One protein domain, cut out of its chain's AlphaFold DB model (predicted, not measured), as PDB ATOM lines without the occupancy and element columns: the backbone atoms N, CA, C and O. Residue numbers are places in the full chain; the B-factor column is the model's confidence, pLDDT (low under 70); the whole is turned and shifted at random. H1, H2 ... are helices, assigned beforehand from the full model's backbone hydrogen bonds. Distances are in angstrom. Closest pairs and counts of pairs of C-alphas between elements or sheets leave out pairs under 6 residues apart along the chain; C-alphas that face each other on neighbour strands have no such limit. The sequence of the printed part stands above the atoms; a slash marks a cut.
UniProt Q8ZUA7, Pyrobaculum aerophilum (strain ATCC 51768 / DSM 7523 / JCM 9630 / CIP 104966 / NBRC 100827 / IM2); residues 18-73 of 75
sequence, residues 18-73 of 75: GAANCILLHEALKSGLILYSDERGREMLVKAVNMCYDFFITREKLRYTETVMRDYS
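What this domain is: This is residues 18 to 73 of the 75 residues of a protein of Pyrobaculum aerophilum (strain ATCC 51768 / DSM 7523 / JCM 9630 / CIP 104966 / NBRC 100827 / IM2) (UniProt Q8ZUA7). One long, unbent helix, H2, makes the longest axis, and a short helix, H1, meets its middle with its first residues and slants steeply away from it. The link at residues 32 to 38 folds back to where H2 begins, and residues 57 to 73, of which 57 to 71 belong to H2, stick out as a free arm. The printed part has 56 residues, with two named helices, H1 then H2, and no named strand; its class is all helix. It is only just loose, close to extended, with a radius of gyration of the C-alphas of 15.2 A and spans of 52 by 20 by 13 A.

Where its parts are: Start at Gly 18, whose C-alpha is at (231.243, 236.669, 300.061). Find C-alpha 22 at (239.558, 241.169, 301.313); there H1, residues 22 to 31, begins, and it runs 14.2 A from first to last C-alpha. H2, residues 39 to 71, runs 48.3 A from C-alpha 39 at (221.245, 250.961, 305.459) to C-alpha 71 at (261.450, 225.378, 313.310).

How they stand to each other: Look at Cys 22 and Cys 52: H1 and H2 touch, and these are their closest C-alphas, 5.0 A apart. H2 touches H1 with residues 48 to 55 alone. Their lines stand at a steep tilt of 68 degrees, only just short of about perpendicular, and they run opposite ways. In H1 and H2 every O i to N i+4 pair is within hydrogen-bond range.

The domain as a whole: The two C-alphas farthest apart are those of Asp 38 and Ser 73, 52.5 A. Without residues 57 to 73, which stand free, the body spans 27 by 20 by 13 A. The printed part has no cut, and the link from H1 to H2 is short, with 7 residues. The mean pLDDT of the printed part is 80.5; look for values under 70 at residue 35 and residues 63 to 73.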
ATOM      1  N   GLY A  18     230.380 237.853 300.157       85.31
ATOM      2  CA  GLY A  18     231.243 236.669 300.061       85.31
ATOM      3  C   GLY A  18     232.245 236.721 298.905       85.31
ATOM      4  O   GLY A  18     233.260 236.029 298.931       85.31
ATOM      5  N   ALA A  19     231.990 237.566 297.905       85.56
ATOM      6  CA  ALA A  19     232.870 237.777 296.758       85.56
ATOM      7  C   ALA A  19     233.800 238.991 296.932       85.56
ATOM      8  O   ALA A  19     234.520 239.353 295.999       85.56
ATOM      9  N   ALA A  20     233.773 239.647 298.098       87.44
ATOM     10  CA  ALA A  20     234.589 240.820 298.360       87.44
ATOM     11  C   ALA A  20     236.085 240.470 298.336       87.44
ATOM     12  O   ALA A  20     236.548 239.536 298.993       87.44
ATOM     13  N   ASN A  21     236.876 241.263 297.614       88.56
ATOM     14  CA  ASN A  21     238.326 241.165 297.687       88.56
ATOM     15  C   ASN A  21     238.820 241.715 299.035       88.56
ATOM     16  O   ASN A  21     238.913 242.926 299.234       88.56
ATOM     17  N   CYS A  22     239.172 240.812 299.949       89.19
ATOM     18  CA  CYS A  22     239.558 241.169 301.313       89.19
ATOM     19  C   CYS A  22     240.819 242.023 301.424       89.19
ATOM     20  O   CYS A  22     240.940 242.798 302.369       89.19
ATOM     21  N   ILE A  23     241.737 241.930 300.460       87.56
ATOM     22  CA  ILE A  23     242.936 242.776 300.437       87.56
ATOM     23  C   ILE A  23     242.542 244.211 300.081       87.56
ATOM     24  O   ILE A  23     242.914 245.138 300.794       87.56
ATOM     25  N   LEU A  24     241.741 244.391 299.026       86.38
ATOM     26  CA  LEU A  24     241.267 245.715 298.614       86.38
ATOM     27  C   LEU A  24     240.375 246.355 299.681       86.38
ATOM     28  O   LEU A  24     240.529 247.538 299.975       86.38
ATOM     29  N   LEU A  25     239.488 245.574 300.304       87.81
ATOM     30  CA  LEU A  25     238.626 246.063 301.378       87.81
ATOM     31  C   LEU A  25     239.441 246.536 302.590       87.81
ATOM     32  O   LEU A  25     239.140 247.583 303.153       87.81
ATOM     33  N   HIS A  26     240.490 245.804 302.976       87.50
ATOM     34  CA  HIS A  26     241.366 246.197 304.083       87.50
ATOM     35  C   HIS A  26     242.086 247.522 303.825       87.50
ATOM     36  O   HIS A  26     242.138 248.389 304.697       87.50
ATOM     37  N   GLU A  27     242.604 247.710 302.613       85.25
ATOM     38  CA  GLU A  27     243.260 248.962 302.233       85.25
ATOM     39  C   GLU A  27     242.256 250.125 302.109       85.25
ATOM     40  O   GLU A  27     242.553 251.249 302.525       85.25
ATOM     41  N   ALA A  28     241.030 249.863 301.645       85.19
ATOM     42  CA  ALA A  28     239.944 250.848 301.632       85.19
ATOM     43  C   ALA A  28     239.522 251.275 303.053       85.19
ATOM     44  O   ALA A  28     239.328 252.464 303.310       85.19
ATOM     45  N   LEU A  29     239.441 250.330 304.000       85.75
ATOM     46  CA  LEU A  29     239.152 250.610 305.414       85.75
ATOM     47  C   LEU A  29     240.234 251.489 306.047       85.75
ATOM     48  O   LEU A  29     239.912 252.463 306.724       85.75
ATOM     49  N   LYS A  30     241.513 251.178 305.804       84.06
ATOM     50  CA  LYS A  30     242.645 251.969 306.315       84.06
ATOM     51  C   LYS A  30     242.683 253.393 305.769       84.06
ATOM     52  O   LYS A  30     243.085 254.306 306.481       84.06
ATOM     53  N   SER A  31     242.309 253.568 304.505       83.50
ATOM     54  CA  SER A  31     242.323 254.863 303.820       83.50
ATOM     55  C   SER A  31     241.047 255.684 304.034       83.50
ATOM     56  O   SER A  31     241.005 256.848 303.642       83.50
ATOM     57  N   GLY A  32     240.015 255.111 304.667       77.06
ATOM     58  CA  GLY A  32     238.726 255.773 304.888       77.06
ATOM     59  C   GLY A  32     237.885 255.939 303.615       77.06
ATOM     60  O   GLY A  32     236.969 256.757 303.590       77.06
ATOM     61  N   LEU A  33     238.179 255.180 302.555       76.44
ATOM     62  CA  LEU A  33     237.573 255.318 301.227       76.44
ATOM     63  C   LEU A  33     236.437 254.311 301.010       76.44
ATOM     64  O   LEU A  33     236.490 253.480 300.105       76.44
ATOM     65  N   ILE A  34     235.399 254.369 301.847       74.38
ATOM     66  CA  ILE A  34     234.235 253.483 301.720       74.38
ATOM     67  C   ILE A  34     232.964 254.302 301.562       74.38
ATOM     68  O   ILE A  34     232.610 255.104 302.422       74.38
ATOM     69  N   LEU A  35     232.257 254.047 300.465       69.88
ATOM     70  CA  LEU A  35     230.951 254.619 300.178       69.88
ATOM     71  C   LEU A  35     229.897 253.514 300.274       69.88
ATOM     72  O   LEU A  35     230.046 252.453 299.671       69.88
ATOM     73  N   TYR A  36     228.819 253.768 301.012       79.06
ATOM     74  CA  TYR A  36     227.602 252.961 300.985       79.06
ATOM     75  C   TYR A  36     226.402 253.892 300.811       79.06
ATOM     76  O   TYR A  36     226.396 255.008 301.326       79.06
ATOM     77  N   SER A  37     225.409 253.457 300.036       75.06
ATOM     78  CA  SER A  37     224.280 254.300 299.622       75.06
ATOM     79  C   SER A  37     223.160 254.389 300.658       75.06
ATOM     80  O   SER A  37     222.425 255.370 300.678       75.06
ATOM     81  N   ASP A  38     223.005 253.356 301.487       84.56
ATOM     82  CA  ASP A  38     221.841 253.159 302.351       84.56
ATOM     83  C   ASP A  38     222.137 252.155 303.486       84.56
ATOM     84  O   ASP A  38     223.244 251.617 303.609       84.56
ATOM     85  N   GLU A  39     221.136 251.896 304.333       88.19
ATOM     86  CA  GLU A  39     221.245 250.961 305.459       88.19
ATOM     87  C   GLU A  39     221.600 249.536 305.023       88.19
ATOM     88  O   GLU A  39     222.400 248.874 305.687       88.19
ATOM     89  N   ARG A  40     221.087 249.080 303.875       87.44
ATOM     90  CA  ARG A  40     221.417 247.765 303.315       87.44
ATOM     91  C   ARG A  40     222.871 247.729 302.843       87.44
ATOM     92  O   ARG A  40     223.560 246.734 303.058       87.44
ATOM     93  N   GLY A  41     223.366 248.814 302.255       85.88
ATOM     94  CA  GLY A  41     224.778 249.015 301.929       85.88
ATOM     95  C   GLY A  41     225.676 248.916 303.161       85.88
ATOM     96  O   GLY A  41     226.693 248.220 303.133       85.88
ATOM     97  N   ARG A  42     225.264 249.534 304.274       87.81
ATOM     98  CA  ARG A  42     225.972 249.433 305.558       87.81
ATOM     99  C   ARG A  42     226.005 247.995 306.083       87.81
ATOM    100  O   ARG A  42     227.054 247.532 306.522       87.81
ATOM    101  N   GLU A  43     224.892 247.269 306.025       90.56
ATOM    102  CA  GLU A  43     224.854 245.858 306.432       90.56
ATOM    103  C   GLU A  43     225.760 244.972 305.568       90.56
ATOM    104  O   GLU A  43     226.438 244.083 306.087       90.56
ATOM    105  N   MET A  44     225.797 245.216 304.253       88.81
ATOM    106  CA  MET A  44     226.698 244.510 303.339       88.81
ATOM    107  C   MET A  44     228.163 244.772 303.685       88.81
ATOM    108  O   MET A  44     228.948 243.824 303.731       88.81
ATOM    109  N   LEU A  45     228.513 246.023 303.998       88.69
ATOM    110  CA  LEU A  45     229.852 246.380 304.454       88.69
ATOM    111  C   LEU A  45     230.235 245.605 305.720       88.69
ATOM    112  O   LEU A  45     231.285 244.972 305.743       88.69
ATOM    113  N   VAL A  46     229.379 245.593 306.746       90.56
ATOM    114  CA  VAL A  46     229.653 244.866 308.002       90.56
ATOM    115  C   VAL A  46     229.874 243.371 307.748       90.56
ATOM    116  O   VAL A  46     230.816 242.786 308.280       90.56
ATOM    117  N   LYS A  47     229.050 242.745 306.897       92.50
ATOM    118  CA  LYS A  47     229.210 241.326 306.536       92.50
ATOM    119  C   LYS A  47     230.537 241.063 305.823       92.50
ATOM    120  O   LYS A  47     231.237 240.125 306.196       92.50
ATOM    121  N   ALA A  48     230.891 241.895 304.844       90.69
ATOM    122  CA  ALA A  48     232.148 241.769 304.111       90.69
ATOM    123  C   ALA A  48     233.365 241.952 305.035       90.69
ATOM    124  O   ALA A  48     234.314 241.177 304.959       90.69
ATOM    125  N   VAL A  49     233.316 242.920 305.959       90.44
ATOM    126  CA  VAL A  49     234.368 243.139 306.966       90.44
ATOM    127  C   VAL A  49     234.567 241.894 307.825       90.44
ATOM    128  O   VAL A  49     235.698 241.436 307.960       90.44
ATOM    129  N   ASN A  50     233.488 241.318 308.360       91.25
ATOM    130  CA  ASN A  50     233.576 240.131 309.213       91.25
ATOM    131  C   ASN A  50     234.178 238.932 308.464       91.25
ATOM    132  O   ASN A  50     235.115 238.310 308.955       91.25
ATOM    133  N   MET A  51     233.707 238.659 307.242       90.19
ATOM    134  CA  MET A  51     234.252 237.575 306.412       90.19
ATOM    135  C   MET A  51     235.738 237.783 306.099       90.19
ATOM    136  O   MET A  51     236.540 236.852 306.162       90.19
ATOM    137  N   CYS A  52     236.126 239.019 305.783       90.75
ATOM    138  CA  CYS A  52     237.513 239.330 305.478       90.75
ATOM    139  C   CYS A  52     238.417 239.299 306.708       90.75
ATOM    140  O   CYS A  52     239.580 238.914 306.595       90.75
ATOM    141  N   TYR A  53     237.892 239.623 307.885       89.00
ATOM    142  CA  TYR A  53     238.611 239.454 309.138       89.00
ATOM    143  C   TYR A  53     238.917 237.975 309.421       89.00
ATOM    144  O   TYR A  53     240.068 237.632 309.702       89.00
ATOM    145  N   ASP A  54     237.942 237.082 309.223       87.69
ATOM    146  CA  ASP A  54     238.145 235.630 309.343       87.69
ATOM    147  C   ASP A  54     239.192 235.107 308.346       87.69
ATOM    148  O   ASP A  54     240.038 234.269 308.689       87.69
ATOM    149  N   PHE A  55     239.198 235.641 307.120       85.81
ATOM    150  CA  PHE A  55     240.224 235.346 306.119       85.81
ATOM    151  C   PHE A  55     241.629 235.744 306.597       85.81
ATOM    152  O   PHE A  55     242.566 234.947 306.481       85.81
ATOM    153  N   PHE A  56     241.795 236.947 307.158       85.75
ATOM    154  CA  PHE A  56     243.092 237.403 307.668       85.75
ATOM    155  C   PHE A  56     243.567 236.581 308.867       85.75
ATOM    156  O   PHE A  56     244.716 236.139 308.859       85.75
ATOM    157  N   ILE A  57     242.685 236.285 309.830       86.31
ATOM    158  CA  ILE A  57     243.004 235.403 310.966       86.31
ATOM    159  C   ILE A  57     243.465 234.032 310.470       86.31
ATOM    160  O   ILE A  57     244.461 233.488 310.948       86.31
ATOM    161  N   THR A  58     242.754 233.456 309.500       81.19
ATOM    162  CA  THR A  58     243.098 232.136 308.958       81.19
ATOM    163  C   THR A  58     244.467 232.160 308.284       81.19
ATOM    164  O   THR A  58     245.286 231.272 308.517       81.19
ATOM    165  N   ARG A  59     244.769 233.201 307.501       79.31
ATOM    166  CA  ARG A  59     246.090 233.369 306.876       79.31
ATOM    167  C   ARG A  59     247.215 233.561 307.883       79.31
ATOM    168  O   ARG A  59     248.308 233.045 307.662       79.31
ATOM    169  N   GLU A  60     246.972 234.302 308.957       79.56
ATOM    170  CA  GLU A  60     247.949 234.496 310.027       79.56
ATOM    171  C   GLU A  60     248.249 233.171 310.740       79.56
ATOM    172  O   GLU A  60     249.412 232.797 310.887       79.56
ATOM    173  N   LYS A  61     247.209 232.398 311.073       74.38
ATOM    174  CA  LYS A  61     247.349 231.061 311.671       74.38
ATOM    175  C   LYS A  61     248.068 230.067 310.761       74.38
ATOM    176  O   LYS A  61     248.874 229.278 311.253       74.38
ATOM    177  N   LEU A  62     247.809 230.102 309.452       70.12
ATOM    178  CA  LEU A  62     248.520 229.264 308.483       70.12
ATOM    179  C   LEU A  62     250.008 229.622 308.435       70.12
ATOM    180  O   LEU A  62     250.840 228.734 308.585       70.12
ATOM    181  N   ARG A  63     250.350 230.913 308.343       67.62
ATOM    182  CA  ARG A  63     251.752 231.372 308.385       67.62
ATOM    183  C   ARG A  63     252.455 230.999 309.686       67.62
ATOM    184  O   ARG A  63     253.621 230.609 309.667       67.62
ATOM    185  N   TYR A  64     251.759 231.110 310.815       61.22
ATOM    186  CA  TYR A  64     252.297 230.700 312.109       61.22
ATOM    187  C   TYR A  64     252.570 229.193 312.140       61.22
ATOM    188  O   TYR A  64     253.666 228.775 312.501       61.22
ATOM    189  N   THR A  65     251.618 228.378 311.677       64.12
ATOM    190  CA  THR A  65     251.787 226.920 311.564       64.12
ATOM    191  C   THR A  65     252.954 226.553 310.644       64.12
ATOM    192  O   THR A  65     253.779 225.728 311.017       64.12
ATOM    193  N   GLU A  66     253.082 227.200 309.482       68.31
ATOM    194  CA  GLU A  66     254.211 227.007 308.559       68.31
ATOM    195  C   GLU A  66     255.563 227.349 309.205       68.31
ATOM    196  O   GLU A  66     256.549 226.647 308.980       68.31
ATOM    197  N   THR A  67     255.612 228.406 310.020       66.88
ATOM    198  CA  THR A  67     256.830 228.830 310.730       66.88
ATOM    199  C   THR A  67     257.205 227.820 311.814       66.88
ATOM    200  O   THR A  67     258.328 227.328 311.829       66.88
ATOM    201  N   VAL A  68     256.243 227.416 312.651       65.25
ATOM    202  CA  VAL A  68     256.460 226.399 313.690       65.25
ATOM    203  C   VAL A  68     256.878 225.062 313.075       65.25
ATOM    204  O   VAL A  68     257.799 224.426 313.572       65.25
ATOM    205  N   MET A  69     256.265 224.629 311.970       66.06
ATOM    206  CA  MET A  69     256.661 223.385 311.299       66.06
ATOM    207  C   MET A  69     258.075 223.441 310.710       66.06
ATOM    208  O   MET A  69     258.743 222.411 310.680       66.06
ATOM    209  N   ARG A  70     258.547 224.611 310.260       63.09
ATOM    210  CA  ARG A  70     259.944 224.790 309.834       63.09
ATOM    211  C   ARG A  70     260.910 224.709 311.009       63.09
ATOM    212  O   ARG A  70     261.912 224.012 310.900       63.09
ATOM    213  N   ASP A  71     260.585 225.353 312.124       59.69
ATOM    214  CA  ASP A  71     261.450 225.378 313.310       59.69
ATOM    215  C   ASP A  71     261.489 224.025 314.050       59.69
ATOM    216  O   ASP A  71     262.463 223.717 314.735       59.69
ATOM    217  N   TYR A  72     260.453 223.193 313.890       57.59
ATOM    218  CA  TYR A  72     260.360 221.843 314.463       57.59
ATOM    219  C   TYR A  72     260.698 220.707 313.480       57.59
ATOM    220  O   TYR A  72     260.563 219.538 313.849       57.59
ATOM    221  N   SER A  73     261.136 221.000 312.250       51.88
ATOM    222  CA  SER A  73     261.583 219.968 311.303       51.88
ATOM    223  C   SER A  73     263.051 219.606 311.577       51.88
ATOM    224  O   SER A  73     263.917 220.455 311.380       51.88
TER     225      SER A  73